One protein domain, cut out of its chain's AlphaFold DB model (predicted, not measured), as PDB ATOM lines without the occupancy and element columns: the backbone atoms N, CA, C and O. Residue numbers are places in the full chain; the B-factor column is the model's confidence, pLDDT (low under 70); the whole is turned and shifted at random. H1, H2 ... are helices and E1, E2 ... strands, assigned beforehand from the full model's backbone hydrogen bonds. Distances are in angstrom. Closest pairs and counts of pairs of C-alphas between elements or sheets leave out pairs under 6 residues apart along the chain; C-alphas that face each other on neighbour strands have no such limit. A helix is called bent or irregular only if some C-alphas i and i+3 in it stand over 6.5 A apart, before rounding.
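What this domain is: This is residues 606 to 710 of the 710 residues of an uncharacterized protein of Metschnikowia sp. JCM 33374 (UniProt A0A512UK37). A small twisted sheet of four short strands, E1 to E4, sits inside an angled bracket of helices: the long H1 with H2 beside it form one side, and H3 and H4 turn the corner. Beyond H1, residues 634 to 648 make a wide loop that folds back to H2. The printed part has 105 residues with four named helices followed by four named strands, sheet order E1 - E2 - E3 - E4, antiparallel throughout; its class is mixed. It is compact, with a radius of gyration of the C-alphas of 14.4 A and spans of 38 by 35 by 25 A.

Where its parts are: Find C-alpha 684 at (-33.415, 17.961, 30.973), where E1, residues 684 to 687, begins; E2 is 690 to 693, E3 698 to 701, and E4 704 to 707, ending at C-alpha 707 (-32.892, 8.649, 41.021). Go back to C-alpha 610 at (-35.501, -8.091, 23.232); from there H1 runs 34.3 A to residue 633. H2 is residues 649 to 657, H3 659 to 668, and H4 670 to 678, irregular, with C-alphas 673 and 676 7.3 A apart.

How they stand to each other: The strands form a meander, each the antiparallel neighbour of the one before: look for N 685 and O 692 at 2.9 A, N 693 and O 698 at 2.7 A, and N 699 and O 706 at 2.8 A. H2 only grazes the sheet with residues 652 to 656, and H3 with 659 to 666. H1 and H2, a helical hairpin, touch at Val 619 and Ala 651, C-alphas 5.5 A apart, at a steep tilt of 41 degrees. H3 and H4 only just touch, with 3 pairs of C-alphas within 8 A, only at the corner. Every O i to N i+4 pair is within hydrogen-bond range in H1, H2 and H3; in H4, 3 of 5.

The domain as a whole: The C-alphas farthest apart, of Asn 607 and Ile 637, are 42.5 A apart. The printed part has no cut; the link from H1 to H2 is long. Mean pLDDT of the printed part is 75.7, with residues 624 to 646 among those under 70.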
ATOM      1  N   ILE A 606     -28.374  -0.900  20.031       48.66
ATOM      2  CA  ILE A 606     -27.480  -2.019  19.753       48.66
ATOM      3  C   ILE A 606     -27.040  -2.637  21.094       48.66
ATOM      4  O   ILE A 606     -26.349  -1.986  21.881       48.66
ATOM      5  N   ASN A 607     -27.399  -3.910  21.305       55.34
ATOM      6  CA  ASN A 607     -27.147  -4.740  22.497       55.34
ATOM      7  C   ASN A 607     -28.101  -4.591  23.711       55.34
ATOM      8  O   ASN A 607     -27.692  -4.949  24.814       55.34
ATOM      9  N   TRP A 608     -29.349  -4.131  23.562       69.00
ATOM     10  CA  TRP A 608     -30.385  -4.427  24.578       69.00
ATOM     11  C   TRP A 608     -31.044  -5.792  24.336       69.00
ATOM     12  O   TRP A 608     -31.211  -6.214  23.191       69.00
ATOM     13  N   GLU A 609     -31.458  -6.463  25.414       72.00
ATOM     14  CA  GLU A 609     -32.245  -7.697  25.321       72.00
ATOM     15  C   GLU A 609     -33.642  -7.419  24.723       72.00
ATOM     16  O   GLU A 609     -34.259  -6.402  25.066       72.00
ATOM     17  N   PRO A 610     -34.201  -8.310  23.876       76.50
ATOM     18  CA  PRO A 610     -35.501  -8.091  23.232       76.50
ATOM     19  C   PRO A 610     -36.654  -7.843  24.215       76.50
ATOM     20  O   PRO A 610     -37.594  -7.116  23.896       76.50
ATOM     21  N   GLU A 611     -36.572  -8.418  25.416       78.56
ATOM     22  CA  GLU A 611     -37.551  -8.234  26.492       78.56
ATOM     23  C   GLU A 611     -37.521  -6.800  27.048       78.56
ATOM     24  O   GLU A 611     -38.575  -6.180  27.196       78.56
ATOM     25  N   ALA A 612     -36.326  -6.230  27.255       73.50
ATOM     26  CA  ALA A 612     -36.148  -4.842  27.688       73.50
ATOM     27  C   ALA A 612     -36.638  -3.850  26.622       73.50
ATOM     28  O   ALA A 612     -37.330  -2.880  26.939       73.50
ATOM     29  N   ILE A 613     -36.342  -4.129  25.344       73.38
ATOM     30  CA  ILE A 613     -36.839  -3.340  24.208       73.38
ATOM     31  C   ILE A 613     -38.374  -3.363  24.181       73.38
ATOM     32  O   ILE A 613     -38.995  -2.302  24.148       73.38
ATOM     33  N   ALA A 614     -39.003  -4.540  24.249       78.50
ATOM     34  CA  ALA A 614     -40.463  -4.664  24.227       78.50
ATOM     35  C   ALA A 614     -41.135  -3.975  25.430       78.50
ATOM     36  O   ALA A 614     -42.128  -3.261  25.263       78.50
ATOM     37  N   ALA A 615     -40.577  -4.132  26.633       79.56
ATOM     38  CA  ALA A 615     -41.098  -3.516  27.849       79.56
ATOM     39  C   ALA A 615     -41.009  -1.980  27.799       79.56
ATOM     40  O   ALA A 615     -41.998  -1.288  28.053       79.56
ATOM     41  N   LEU A 616     -39.865  -1.423  27.390       77.50
ATOM     42  CA  LEU A 616     -39.693   0.027  27.272       77.50
ATOM     43  C   LEU A 616     -40.428   0.619  26.055       77.50
ATOM     44  O   LEU A 616     -40.862   1.769  26.114       77.50
ATOM     45  N   GLN A 617     -40.680  -0.154  24.992       76.94
ATOM     46  CA  GLN A 617     -41.613   0.234  23.924       76.94
ATOM     47  C   GLN A 617     -43.063   0.324  24.431       76.94
ATOM     48  O   GLN A 617     -43.768   1.269  24.067       76.94
ATOM     49  N   GLN A 618     -43.501  -0.583  25.310       78.31
ATOM     50  CA  GLN A 618     -44.821  -0.501  25.946       78.31
ATOM     51  C   GLN A 618     -44.925   0.713  26.888       78.31
ATOM     52  O   GLN A 618     -45.910   1.450  26.822       78.31
ATOM     53  N   VAL A 619     -43.888   0.997  27.685       80.06
ATOM     54  CA  VAL A 619     -43.797   2.231  28.490       80.06
ATOM     55  C   VAL A 619     -43.826   3.480  27.605       80.06
ATOM     56  O   VAL A 619     -44.544   4.431  27.907       80.06
ATOM     57  N   ARG A 620     -43.108   3.491  26.475       76.56
ATOM     58  CA  ARG A 620     -43.141   4.595  25.500       76.56
ATOM     59  C   ARG A 620     -44.539   4.794  24.908       76.56
ATOM     60  O   ARG A 620     -44.941   5.936  24.692       76.56
ATOM     61  N   LEU A 621     -45.285   3.716  24.659       73.75
ATOM     62  CA  LEU A 621     -46.674   3.790  24.198       73.75
ATOM     63  C   LEU A 621     -47.598   4.358  25.285       73.75
ATOM     64  O   LEU A 621     -48.429   5.213  24.978       73.75
ATOM     65  N   GLU A 622     -47.419   3.958  26.546       76.88
ATOM     66  CA  GLU A 622     -48.138   4.537  27.686       76.88
ATOM     67  C   GLU A 622     -47.816   6.028  27.853       76.88
ATOM     68  O   GLU A 622     -48.737   6.840  27.890       76.88
ATOM     69  N   ILE A 623     -46.536   6.420  27.815       72.69
ATOM     70  CA  ILE A 623     -46.090   7.824  27.807       72.69
ATOM     71  C   ILE A 623     -46.702   8.594  26.631       72.69
ATOM     72  O   ILE A 623     -47.126   9.735  26.802       72.69
ATOM     73  N   PHE A 624     -46.782   8.008  25.435       69.00
ATOM     74  CA  PHE A 624     -47.384   8.654  24.266       69.00
ATOM     75  C   PHE A 624     -48.896   8.870  24.437       69.00
ATOM     76  O   PHE A 624     -49.404   9.952  24.126       69.00
ATOM     77  N   VAL A 625     -49.616   7.880  24.974       64.75
ATOM     78  CA  VAL A 625     -51.043   7.998  25.314       64.75
ATOM     79  C   VAL A 625     -51.247   9.022  26.434       64.75
ATOM     80  O   VAL A 625     -52.081   9.912  26.289       64.75
ATOM     81  N   ALA A 626     -50.436   8.982  27.490       63.12
ATOM     82  CA  ALA A 626     -50.462   9.932  28.596       63.12
ATOM     83  C   ALA A 626     -50.166  11.367  28.140       63.12
ATOM     84  O   ALA A 626     -50.921  12.271  28.478       63.12
ATOM     85  N   LYS A 627     -49.146  11.594  27.299       62.09
ATOM     86  CA  LYS A 627     -48.866  12.908  26.684       62.09
ATOM     87  C   LYS A 627     -50.024  13.384  25.807       62.09
ATOM     88  O   LYS A 627     -50.336  14.574  25.805       62.09
ATOM     89  N   ARG A 628     -50.689  12.481  25.078       53.78
ATOM     90  CA  ARG A 628     -51.883  12.803  24.277       53.78
ATOM     91  C   ARG A 628     -53.081  13.178  25.158       53.78
ATOM     92  O   ARG A 628     -53.813  14.091  24.788       53.78
ATOM     93  N   SER A 629     -53.231  12.553  26.325       45.12
ATOM     94  CA  SER A 629     -54.227  12.910  27.347       45.12
ATOM     95  C   SER A 629     -53.864  14.193  28.117       45.12
ATOM     96  O   SER A 629     -54.733  15.011  28.387       45.12
ATOM     97  N   ALA A 630     -52.587  14.457  28.396       43.44
ATOM     98  CA  ALA A 630     -52.132  15.692  29.043       43.44
ATOM     99  C   ALA A 630     -52.269  16.916  28.118       43.44
ATOM    100  O   ALA A 630     -52.721  17.973  28.547       43.44
ATOM    101  N   ARG A 631     -51.979  16.757  26.816       43.16
ATOM    102  CA  ARG A 631     -52.283  17.759  25.770       43.16
ATOM    103  C   ARG A 631     -53.777  17.929  25.495       43.16
ATOM    104  O   ARG A 631     -54.170  18.906  24.868       43.16
ATOM    105  N   VAL A 632     -54.597  16.973  25.923       36.09
ATOM    106  CA  VAL A 632     -56.038  17.169  26.044       36.09
ATOM    107  C   VAL A 632     -56.272  18.118  27.231       36.09
ATOM    108  O   VAL A 632     -56.746  19.219  27.009       36.09
ATOM    109  N   MET A 633     -55.802  17.808  28.437       32.72
ATOM    110  CA  MET A 633     -56.101  18.581  29.656       32.72
ATOM    111  C   MET A 633     -55.642  20.070  29.719       32.72
ATOM    112  O   MET A 633     -56.079  20.765  30.630       32.72
ATOM    113  N   SER A 634     -54.782  20.615  28.845       38.91
ATOM    114  CA  SER A 634     -54.207  21.967  29.074       38.91
ATOM    115  C   SER A 634     -55.215  23.142  28.929       38.91
ATOM    116  O   SER A 634     -55.885  23.256  27.904       38.91
ATOM    117  N   PRO A 635     -55.286  24.095  29.893       39.91
ATOM    118  CA  PRO A 635     -56.213  25.241  29.873       39.91
ATOM    119  C   PRO A 635     -55.718  26.437  29.025       39.91
ATOM    120  O   PRO A 635     -56.333  27.518  29.004       39.91
ATOM    121  N   ALA A 636     -54.592  26.287  28.327       52.50
ATOM    122  CA  ALA A 636     -54.256  27.117  27.178       52.50
ATOM    123  C   ALA A 636     -54.771  26.421  25.913       52.50
ATOM    124  O   ALA A 636     -54.491  25.246  25.705       52.50
ATOM    125  N   ILE A 637     -55.463  27.155  25.033       51.84
ATOM    126  CA  ILE A 637     -55.841  26.613  23.711       51.84
ATOM    127  C   ILE A 637     -54.566  26.275  22.925       51.84
ATOM    128  O   ILE A 637     -54.520  25.344  22.121       51.84
ATOM    129  N   VAL A 638     -53.523  27.064  23.188       55.03
ATOM    130  CA  VAL A 638     -52.211  26.956  22.580       55.03
ATOM    131  C   VAL A 638     -51.158  26.773  23.679       55.03
ATOM    132  O   VAL A 638     -50.623  27.743  24.231       55.03
ATOM    133  N   ASP A 639     -50.894  25.509  24.008       60.72
ATOM    134  CA  ASP A 639     -49.780  25.053  24.843       60.72
ATOM    135  C   ASP A 639     -48.700  24.417  23.957       60.72
ATOM    136  O   ASP A 639     -48.998  23.597  23.085       60.72
ATOM    137  N   PHE A 640     -47.451  24.821  24.168       61.72
ATOM    138  CA  PHE A 640     -46.293  24.363  23.396       61.72
ATOM    139  C   PHE A 640     -45.219  23.698  24.255       61.72
ATOM    140  O   PHE A 640     -44.308  23.087  23.705       61.72
ATOM    141  N   THR A 641     -45.332  23.763  25.581       61.34
ATOM    142  CA  THR A 641     -44.412  23.076  26.492       61.34
ATOM    143  C   THR A 641     -44.788  21.598  26.613       61.34
ATOM    144  O   THR A 641     -45.955  21.258  26.804       61.34
ATOM    145  N   GLU A 642     -43.821  20.679  26.506       63.25
ATOM    146  CA  GLU A 642     -44.091  19.268  26.816       63.25
ATOM    147  C   GLU A 642     -44.172  19.076  28.335       63.25
ATOM    148  O   GLU A 642     -43.159  19.084  29.031       63.25
ATOM    149  N   ALA A 643     -45.392  18.883  28.842       62.34
ATOM    150  CA  ALA A 643     -45.627  18.448  30.213       62.34
ATOM    151  C   ALA A 643     -44.954  17.090  30.495       62.34
ATOM    152  O   ALA A 643     -44.902  16.209  29.626       62.34
ATOM    153  N   HIS A 644     -44.478  16.909  31.729       68.25
ATOM    154  CA  HIS A 644     -43.996  15.615  32.210       68.25
ATOM    155  C   HIS A 644     -45.135  14.581  32.142       68.25
ATOM    156  O   HIS A 644     -46.257  14.895  32.547       68.25
ATOM    157  N   PRO A 645     -44.897  13.368  31.611       69.50
ATOM    158  CA  PRO A 645     -45.947  12.368  31.498       69.50
ATOM    159  C   PRO A 645     -46.307  11.810  32.879       69.50
ATOM    160  O   PRO A 645     -45.429  11.458  33.669       69.50
ATOM    161  N   ALA A 646     -47.609  11.687  33.132       69.62
ATOM    162  CA  ALA A 646     -48.130  10.844  34.197       69.62
ATOM    163  C   ALA A 646     -48.181   9.392  33.695       69.62
ATOM    164  O   ALA A 646     -48.799   9.125  32.663       69.62
ATOM    165  N   ILE A 647     -47.527   8.473  34.398       77.56
ATOM    166  CA  ILE A 647     -47.468   7.042  34.085       77.56
ATOM    167  C   ILE A 647     -47.901   6.205  35.291       77.56
ATOM    168  O   ILE A 647     -47.820   6.644  36.443       77.56
ATOM    169  N   SER A 648     -48.344   4.980  35.028       81.06
ATOM    170  CA  SER A 648     -48.675   4.000  36.059       81.06
ATOM    171  C   SER A 648     -47.455   3.594  36.895       81.06
ATOM    172  O   SER A 648     -46.312   3.647  36.437       81.06
ATOM    173  N   GLU A 649     -47.701   3.104  38.116       81.38
ATOM    174  CA  GLU A 649     -46.655   2.456  38.920       81.38
ATOM    175  C   GLU A 649     -45.985   1.294  38.177       81.38
ATOM    176  O   GLU A 649     -44.795   1.067  38.360       81.38
ATOM    177  N   GLU A 650     -46.713   0.566  37.328       83.94
ATOM    178  CA  GLU A 650     -46.159  -0.585  36.608       83.94
ATOM    179  C   GLU A 650     -45.218  -0.147  35.478       83.94
ATOM    180  O   GLU A 650     -44.135  -0.713  35.320       83.94
ATOM    181  N   ALA A 651     -45.552   0.935  34.767       82.75
ATOM    182  CA  ALA A 651     -44.627   1.571  33.836       82.75
ATOM    183  C   ALA A 651     -43.393   2.132  34.564       82.75
ATOM    184  O   ALA A 651     -42.272   1.935  34.102       82.75
ATOM    185  N   LEU A 652     -43.560   2.751  35.738       84.94
ATOM    186  CA  LEU A 652     -42.435   3.232  36.545       84.94
ATOM    187  C   LEU A 652     -41.523   2.085  37.022       84.94
ATOM    188  O   LEU A 652     -40.308   2.158  36.840       84.94
ATOM    189  N   ARG A 653     -42.089   1.000  37.568       86.44
ATOM    190  CA  ARG A 653     -41.350  -0.220  37.948       86.44
ATOM    191  C   ARG A 653     -40.602  -0.812  36.757       86.44
ATOM    192  O   ARG A 653     -39.455  -1.216  36.913       86.44
ATOM    193  N   THR A 654     -41.211  -0.800  35.570       86.00
ATOM    194  CA  THR A 654     -40.572  -1.234  34.318       86.00
ATOM    195  C   THR A 654     -39.334  -0.392  33.990       86.00
ATOM    196  O   THR A 654     -38.287  -0.950  33.673       86.00
ATOM    197  N   ILE A 655     -39.401   0.938  34.125       83.94
ATOM    198  CA  ILE A 655     -38.231   1.811  33.907       83.94
ATOM    199  C   ILE A 655     -37.153   1.570  34.979       83.94
ATOM    200  O   ILE A 655     -35.966   1.536  34.661       83.94
ATOM    201  N   MET A 656     -37.549   1.372  36.240       87.31
ATOM    202  CA  MET A 656     -36.623   1.092  37.347       87.31
ATOM    203  C   MET A 656     -35.949  -0.281  37.244       87.31
ATOM    204  O   MET A 656     -34.813  -0.427  37.699       87.31
ATOM    205  N   LEU A 657     -36.612  -1.271  36.639       88.62
ATOM    206  CA  LEU A 657     -36.037  -2.585  36.350       88.62
ATOM    207  C   LEU A 657     -34.868  -2.470  35.362       88.62
ATOM    208  O   LEU A 657     -33.799  -3.000  35.642       88.62
ATOM    209  N   TYR A 658     -35.050  -1.711  34.277       85.69
ATOM    210  CA  TYR A 658     -34.062  -1.519  33.205       85.69
ATOM    211  C   TYR A 658     -33.226  -0.229  33.359       85.69
ATOM    212  O   TYR A 658     -32.866   0.436  32.380       85.69
ATOM    213  N   ARG A 659     -32.955   0.188  34.606       86.50
ATOM    214  CA  ARG A 659     -32.272   1.465  34.891       86.50
ATOM    215  C   ARG A 659     -30.809   1.484  34.447       86.50
ATOM    216  O   ARG A 659     -30.347   2.520  33.971       86.50
ATOM    217  N   GLU A 660     -30.089   0.364  34.538       84.62
ATOM    218  CA  GLU A 660     -28.680   0.300  34.115       84.62
ATOM    219  C   GLU A 660     -28.535   0.319  32.591       84.62
ATOM    220  O   GLU A 660     -27.609   0.936  32.073       84.62
ATOM    221  N   GLU A 661     -29.478  -0.260  31.853       80.94
ATOM    222  CA  GLU A 661     -29.553  -0.208  30.392       80.94
ATOM    223  C   GLU A 661     -29.785   1.232  29.901       80.94
ATOM    224  O   GLU A 661     -29.132   1.696  28.958       80.94
ATOM    225  N   ILE A 662     -30.658   1.977  30.589       80.38
ATOM    226  CA  ILE A 662     -30.899   3.410  30.351       80.38
ATOM    227  C   ILE A 662     -29.652   4.236  30.703       80.38
ATOM    228  O   ILE A 662     -29.240   5.098  29.919       80.38
ATOM    229  N   LEU A 663     -29.007   3.950  31.838       83.81
ATOM    230  CA  LEU A 663     -27.741   4.575  32.224       83.81
ATOM    231  C   LEU A 663     -26.611   4.250  31.239       83.81
ATOM    232  O   LEU A 663     -25.795   5.123  30.957       83.81
ATOM    233  N   GLN A 664     -26.556   3.045  30.674       83.06
ATOM    234  CA  GLN A 664     -25.574   2.661  29.658       83.06
ATOM    235  C   GLN A 664     -25.770   3.470  28.369       83.06
ATOM    236  O   GLN A 664     -24.794   4.008  27.841       83.06
ATOM    237  N   VAL A 665     -27.016   3.626  27.900       80.00
ATOM    238  CA  VAL A 665     -27.334   4.486  26.746       80.00
ATOM    239  C   VAL A 665     -26.927   5.935  27.029       80.00
ATOM    240  O   VAL A 665     -26.171   6.504  26.240       80.00
ATOM    241  N   LEU A 666     -27.310   6.509  28.177       83.19
ATOM    242  CA  LEU A 666     -26.862   7.848  28.598       83.19
ATOM    243  C   LEU A 666     -25.333   7.976  28.598       83.19
ATOM    244  O   LEU A 666     -24.791   8.858  27.934       83.19
ATOM    245  N   ARG A 667     -24.628   7.076  29.293       86.12
ATOM    246  CA  ARG A 667     -23.160   7.066  29.434       86.12
ATOM    247  C   ARG A 667     -22.429   6.880  28.087       86.12
ATOM    248  O   ARG A 667     -21.235   7.164  28.023       86.12
ATOM    249  N   SER A 668     -23.123   6.455  27.024       83.62
ATOM    250  CA  SER A 668     -22.612   6.386  25.642       83.62
ATOM    251  C   SER A 668     -22.951   7.599  24.761       83.62
ATOM    252  O   SER A 668     -22.318   7.797  23.722       83.62
ATOM    253  N   ASP A 669     -23.929   8.425  25.144       85.56
ATOM    254  CA  ASP A 669     -24.393   9.540  24.319       85.56
ATOM    255  C   ASP A 669     -23.456  10.750  24.433       85.56
ATOM    256  O   ASP A 669     -23.245  11.303  25.515       85.56
ATOM    257  N   ILE A 670     -22.945  11.228  23.295       87.75
ATOM    258  CA  ILE A 670     -22.086  12.416  23.239       87.75
ATOM    259  C   ILE A 670     -22.748  13.665  23.846       87.75
ATOM    260  O   ILE A 670     -22.025  14.504  24.383       87.75
ATOM    261  N   ILE A 671     -24.086  13.780  23.817       89.81
ATOM    262  CA  ILE A 671     -24.821  14.854  24.508       89.81
ATOM    263  C   ILE A 671     -24.525  14.803  26.008       89.81
ATOM    264  O   ILE A 671     -24.044  15.782  26.573       89.81
ATOM    265  N   PHE A 672     -24.771  13.653  26.636       87.94
ATOM    266  CA  PHE A 672     -24.626  13.453  28.075       87.94
ATOM    267  C   PHE A 672     -23.158  13.549  28.511       87.94
ATOM    268  O   PHE A 672     -22.840  14.298  29.434       87.94
ATOM    269  N   ILE A 673     -22.251  12.889  27.779       88.56
ATOM    270  CA  ILE A 673     -20.798  12.947  28.012       88.56
ATOM    271  C   ILE A 673     -20.286  14.398  27.952       88.56
ATOM    272  O   ILE A 673     -19.490  14.811  28.794       88.56
ATOM    273  N   SER A 674     -20.748  15.191  26.978       87.38
ATOM    274  CA  SER A 674     -20.276  16.571  26.775       87.38
ATOM    275  C   SER A 674     -20.991  17.609  27.643       87.38
ATOM    276  O   SER A 674     -20.488  18.728  27.778       87.38
ATOM    277  N   ALA A 675     -22.159  17.288  28.211       88.06
ATOM    278  CA  ALA A 675     -23.051  18.279  28.812       88.06
ATOM    279  C   ALA A 675     -22.373  19.089  29.923       88.06
ATOM    280  O   ALA A 675     -22.460  20.315  29.935       88.06
ATOM    281  N   ARG A 676     -21.614  18.421  30.799       85.44
ATOM    282  CA  ARG A 676     -20.904  19.056  31.920       85.44
ATOM    283  C   ARG A 676     -19.920  20.151  31.491       85.44
ATOM    284  O   ARG A 676     -19.716  21.098  32.246       85.44
ATOM    285  N   GLU A 677     -19.299  20.012  30.322       88.06
ATOM    286  CA  GLU A 677     -18.282  20.949  29.823       88.06
ATOM    287  C   GLU A 677     -18.836  21.960  28.812       88.06
ATOM    288  O   GLU A 677     -18.326  23.076  28.733       88.06
ATOM    289  N   ARG A 678     -19.846  21.570  28.023       90.88
ATOM    290  CA  ARG A 678     -20.275  22.312  26.823       90.88
ATOM    291  C   ARG A 678     -21.749  22.713  26.799       90.88
ATOM    292  O   ARG A 678     -22.088  23.663  26.106       90.88
ATOM    293  N   LEU A 679     -22.604  22.048  27.576       91.62
ATOM    294  CA  LEU A 679     -24.018  22.406  27.760       91.62
ATOM    295  C   LEU A 679     -24.318  22.602  29.267       91.62
ATOM    296  O   LEU A 679     -25.205  21.942  29.807       91.62
ATOM    297  N   PRO A 680     -23.581  23.471  29.996       90.12
ATOM    298  CA  PRO A 680     -23.644  23.552  31.465       90.12
ATOM    299  C   PRO A 680     -25.023  23.977  32.004       90.12
ATOM    300  O   PRO A 680     -25.358  23.758  33.178       90.12
ATOM    301  N   HIS A 681     -25.849  24.586  31.151       92.06
ATOM    302  CA  HIS A 681     -27.213  24.967  31.483       92.06
ATOM    303  C   HIS A 681     -28.212  23.805  31.379       92.06
ATOM    304  O   HIS A 681     -29.188  23.830  32.133       92.06
ATOM    305  N   LEU A 682     -27.912  22.746  30.615       92.81
ATOM    306  CA  LEU A 682     -28.818  21.635  30.300       92.81
ATOM    307  C   LEU A 682     -29.258  20.909  31.574       92.81
ATOM    308  O   LEU A 682     -28.441  20.333  32.290       92.81
ATOM    309  N   THR A 683     -30.549  20.984  31.891       90.94
ATOM    310  CA  THR A 683     -31.176  20.298  33.028       90.94
ATOM    311  C   THR A 683     -31.891  19.034  32.594       90.94
ATOM    312  O   THR A 683     -31.814  18.043  33.311       90.94
ATOM    313  N   GLU A 684     -32.548  19.048  31.436       90.25
ATOM    314  CA  GLU A 684     -33.415  17.961  30.973       90.25
ATOM    315  C   GLU A 684     -32.963  17.440  29.607       90.25
ATOM    316  O   GLU A 684     -32.892  18.201  28.637       90.25
ATOM    317  N   TYR A 685     -32.714  16.135  29.520       89.75
ATOM    318  CA  TYR A 685     -32.504  15.425  28.262       89.75
ATOM    319  C   TYR A 685     -33.549  14.317  28.130       89.75
ATOM    320  O   TYR A 685     -33.698  13.488  29.027       89.75
ATOM    321  N   TRP A 686     -34.297  14.308  27.029       84.69
ATOM    322  CA  TRP A 686     -35.290  13.271  26.756       84.69
ATOM    323  C   TRP A 686     -34.670  12.144  25.926       84.69
ATOM    324  O   TRP A 686     -34.267  12.369  24.782       84.69
ATOM    325  N   VAL A 687     -34.670  10.926  26.469       74.00
ATOM    326  CA  VAL A 687     -34.207   9.701  25.797       74.00
ATOM    327  C   VAL A 687     -35.403   8.766  25.627       74.00
ATOM    328  O   VAL A 687     -36.089   8.467  26.597       74.00
ATOM    329  N   ALA A 688     -35.691   8.328  24.397       68.44
ATOM    330  CA  ALA A 688     -36.810   7.422  24.082       68.44
ATOM    331  C   ALA A 688     -38.195   7.853  24.646       68.44
ATOM    332  O   ALA A 688     -39.000   7.019  25.043       68.44
ATOM    333  N   GLU A 689     -38.486   9.164  24.645       75.12
ATOM    334  CA  GLU A 689     -39.656   9.818  25.283       75.12
ATOM    335  C   GLU A 689     -39.671   9.855  26.827       75.12
ATOM    336  O   GLU A 689     -40.601  10.432  27.393       75.12
ATOM    337  N   ILE A 690     -38.634   9.362  27.509       77.81
ATOM    338  CA  ILE A 690     -38.455   9.469  28.965       77.81
ATOM    339  C   ILE A 690     -37.676  10.763  29.301       77.81
ATOM    340  O   ILE A 690     -36.605  10.976  28.729       77.81
ATOM    341  N   PRO A 691     -38.172  11.638  30.202       83.31
ATOM    342  CA  PRO A 691     -37.477  12.859  30.622       83.31
ATOM    343  C   PRO A 691     -36.459  12.573  31.731       83.31
ATOM    344  O   PRO A 691     -36.811  12.064  32.798       83.31
ATOM    345  N   ILE A 692     -35.197  12.940  31.503       85.75
ATOM    346  CA  ILE A 692     -34.091  12.655  32.422       85.75
ATOM    347  C   ILE A 692     -33.439  13.966  32.866       85.75
ATOM    348  O   ILE A 692     -32.921  14.736  32.052       85.75
ATOM    349  N   ASN A 693     -33.443  14.219  34.174       88.88
ATOM    350  CA  ASN A 693     -32.688  15.289  34.805       88.88
ATOM    351  C   ASN A 693     -31.200  14.918  34.817       88.88
ATOM    352  O   ASN A 693     -30.771  14.087  35.616       88.88
ATOM    353  N   ILE A 694     -30.396  15.545  33.959       87.19
ATOM    354  CA  ILE A 694     -28.983  15.169  33.797       87.19
ATOM    355  C   ILE A 694     -28.054  15.726  34.887       87.19
ATOM    356  O   ILE A 694     -26.883  15.359  34.923       87.19
ATOM    357  N   LYS A 695     -28.540  16.619  35.763       84.75
ATOM    358  CA  LYS A 695     -27.735  17.192  36.863       84.75
ATOM    359  C   LYS A 695     -27.821  16.350  38.131       84.75
ATOM    360  O   LYS A 695     -26.832  16.245  38.849       84.75
ATOM    361  N   ASN A 696     -28.983  15.741  38.360       85.19
ATOM    362  CA  ASN A 696     -29.256  14.867  39.502       85.19
ATOM    363  C   ASN A 696     -29.311  13.377  39.109       85.19
ATOM    364  O   ASN A 696     -29.508  12.538  39.978       85.19
ATOM    365  N   LEU A 697     -29.180  13.073  37.811       86.19
ATOM    366  CA  LEU A 697     -29.265  11.740  37.210       86.19
ATOM    367  C   LEU A 697     -30.517  10.957  37.648       86.19
ATOM    368  O   LEU A 697     -30.446   9.843  38.160       86.19
ATOM    369  N   GLY A 698     -31.681  11.575  37.449       86.00
ATOM    370  CA  GLY A 698     -32.974  11.008  37.827       86.00
ATOM    371  C   GLY A 698     -34.079  11.337  36.830       86.00
ATOM    372  O   GLY A 698     -33.967  12.275  36.044       86.00
ATOM    373  N   LEU A 699     -35.151  10.559  36.852       84.88
ATOM    374  CA  LEU A 699     -36.327  10.719  36.003       84.88
ATOM    375  C   LEU A 699     -37.239  11.830  36.523       84.88
ATOM    376  O   LEU A 699     -37.350  12.005  37.734       84.88
ATOM    377  N   LEU A 700     -37.922  12.536  35.618       78.62
ATOM    378  CA  LEU A 700     -38.932  13.552  35.949       78.62
ATOM    379  C   LEU A 700     -40.330  13.053  35.558       78.62
ATOM    380  O   LEU A 700     -40.868  13.405  34.506       78.62
ATOM    381  N   LEU A 701     -40.892  12.175  36.385       79.19
ATOM    382  CA  LEU A 701     -42.121  11.424  36.111       79.19
ATOM    383  C   LEU A 701     -43.118  11.623  37.251       79.19
ATOM    384  O   LEU A 701     -42.720  11.738  38.404       79.19
ATOM    385  N   ASN A 702     -44.412  11.699  36.934       71.62
ATOM    386  CA  ASN A 702     -45.492  11.933  37.910       71.62
ATOM    387  C   ASN A 702     -45.335  13.214  38.769       71.62
ATOM    388  O   ASN A 702     -46.026  13.374  39.768       71.62
ATOM    389  N   GLY A 703     -44.458  14.143  38.366       70.88
ATOM    390  CA  GLY A 703     -44.101  15.345  39.132       70.88
ATOM    391  C   GLY A 703     -42.932  15.158  40.110       70.88
ATOM    392  O   GLY A 703     -42.449  16.143  40.667       70.88
ATOM    393  N   GLU A 704     -42.435  13.932  40.281       76.88
ATOM    394  CA  GLU A 704     -41.349  13.589  41.199       76.88
ATOM    395  C   GLU A 704     -39.995  13.457  40.480       76.88
ATOM    396  O   GLU A 704     -39.922  13.233  39.269       76.88
ATOM    397  N   LEU A 705     -38.906  13.594  41.248       83.44
ATOM    398  CA  LEU A 705     -37.543  13.302  40.801       83.44
ATOM    399  C   LEU A 705     -37.107  11.947  41.367       83.44
ATOM    400  O   LEU A 705     -36.867  11.833  42.567       83.44
ATOM    401  N   ILE A 706     -36.960  10.951  40.498       84.25
ATOM    402  CA  ILE A 706     -36.670   9.563  40.884       84.25
ATOM    403  C   ILE A 706     -35.235   9.214  40.452       84.25
ATOM    404  O   ILE A 706     -34.980   9.203  39.247       84.25
ATOM    405  N   PRO A 707     -34.279   8.971  41.373       85.62
ATOM    406  CA  PRO A 707     -32.892   8.649  41.021       85.62
ATOM    407  C   PRO A 707     -32.759   7.425  40.103       85.62
ATOM    408  O   PRO A 707     -33.532   6.475  40.214       85.62
ATOM    409  N   LEU A 708     -31.769   7.444  39.203       82.88
ATOM    410  CA  LEU A 708     -31.371   6.272  38.409       82.88
ATOM    411  C   LEU A 708     -30.190   5.503  39.027       82.88
ATOM    412  O   LEU A 708     -30.060   4.311  38.768       82.88
ATOM    413  N   GLU A 709     -29.352   6.167  39.827       78.44
ATOM    414  CA  GLU A 709     -28.298   5.546  40.649       78.44
ATOM    415  C   GLU A 709     -28.794   5.359  42.102       78.44
ATOM    416  O   GLU A 709     -29.691   6.081  42.543       78.44
ATOM    417  N   GLU A 710     -28.236   4.367  42.814       59.69
ATOM    418  CA  GLU A 710     -28.600   3.960  44.194       59.69
ATOM    419  C   GLU A 710     -27.936   4.798  45.305       59.69
ATOM    420  O   GLU A 710     -26.736   5.137  45.168       59.69
TER     421      GLU A 710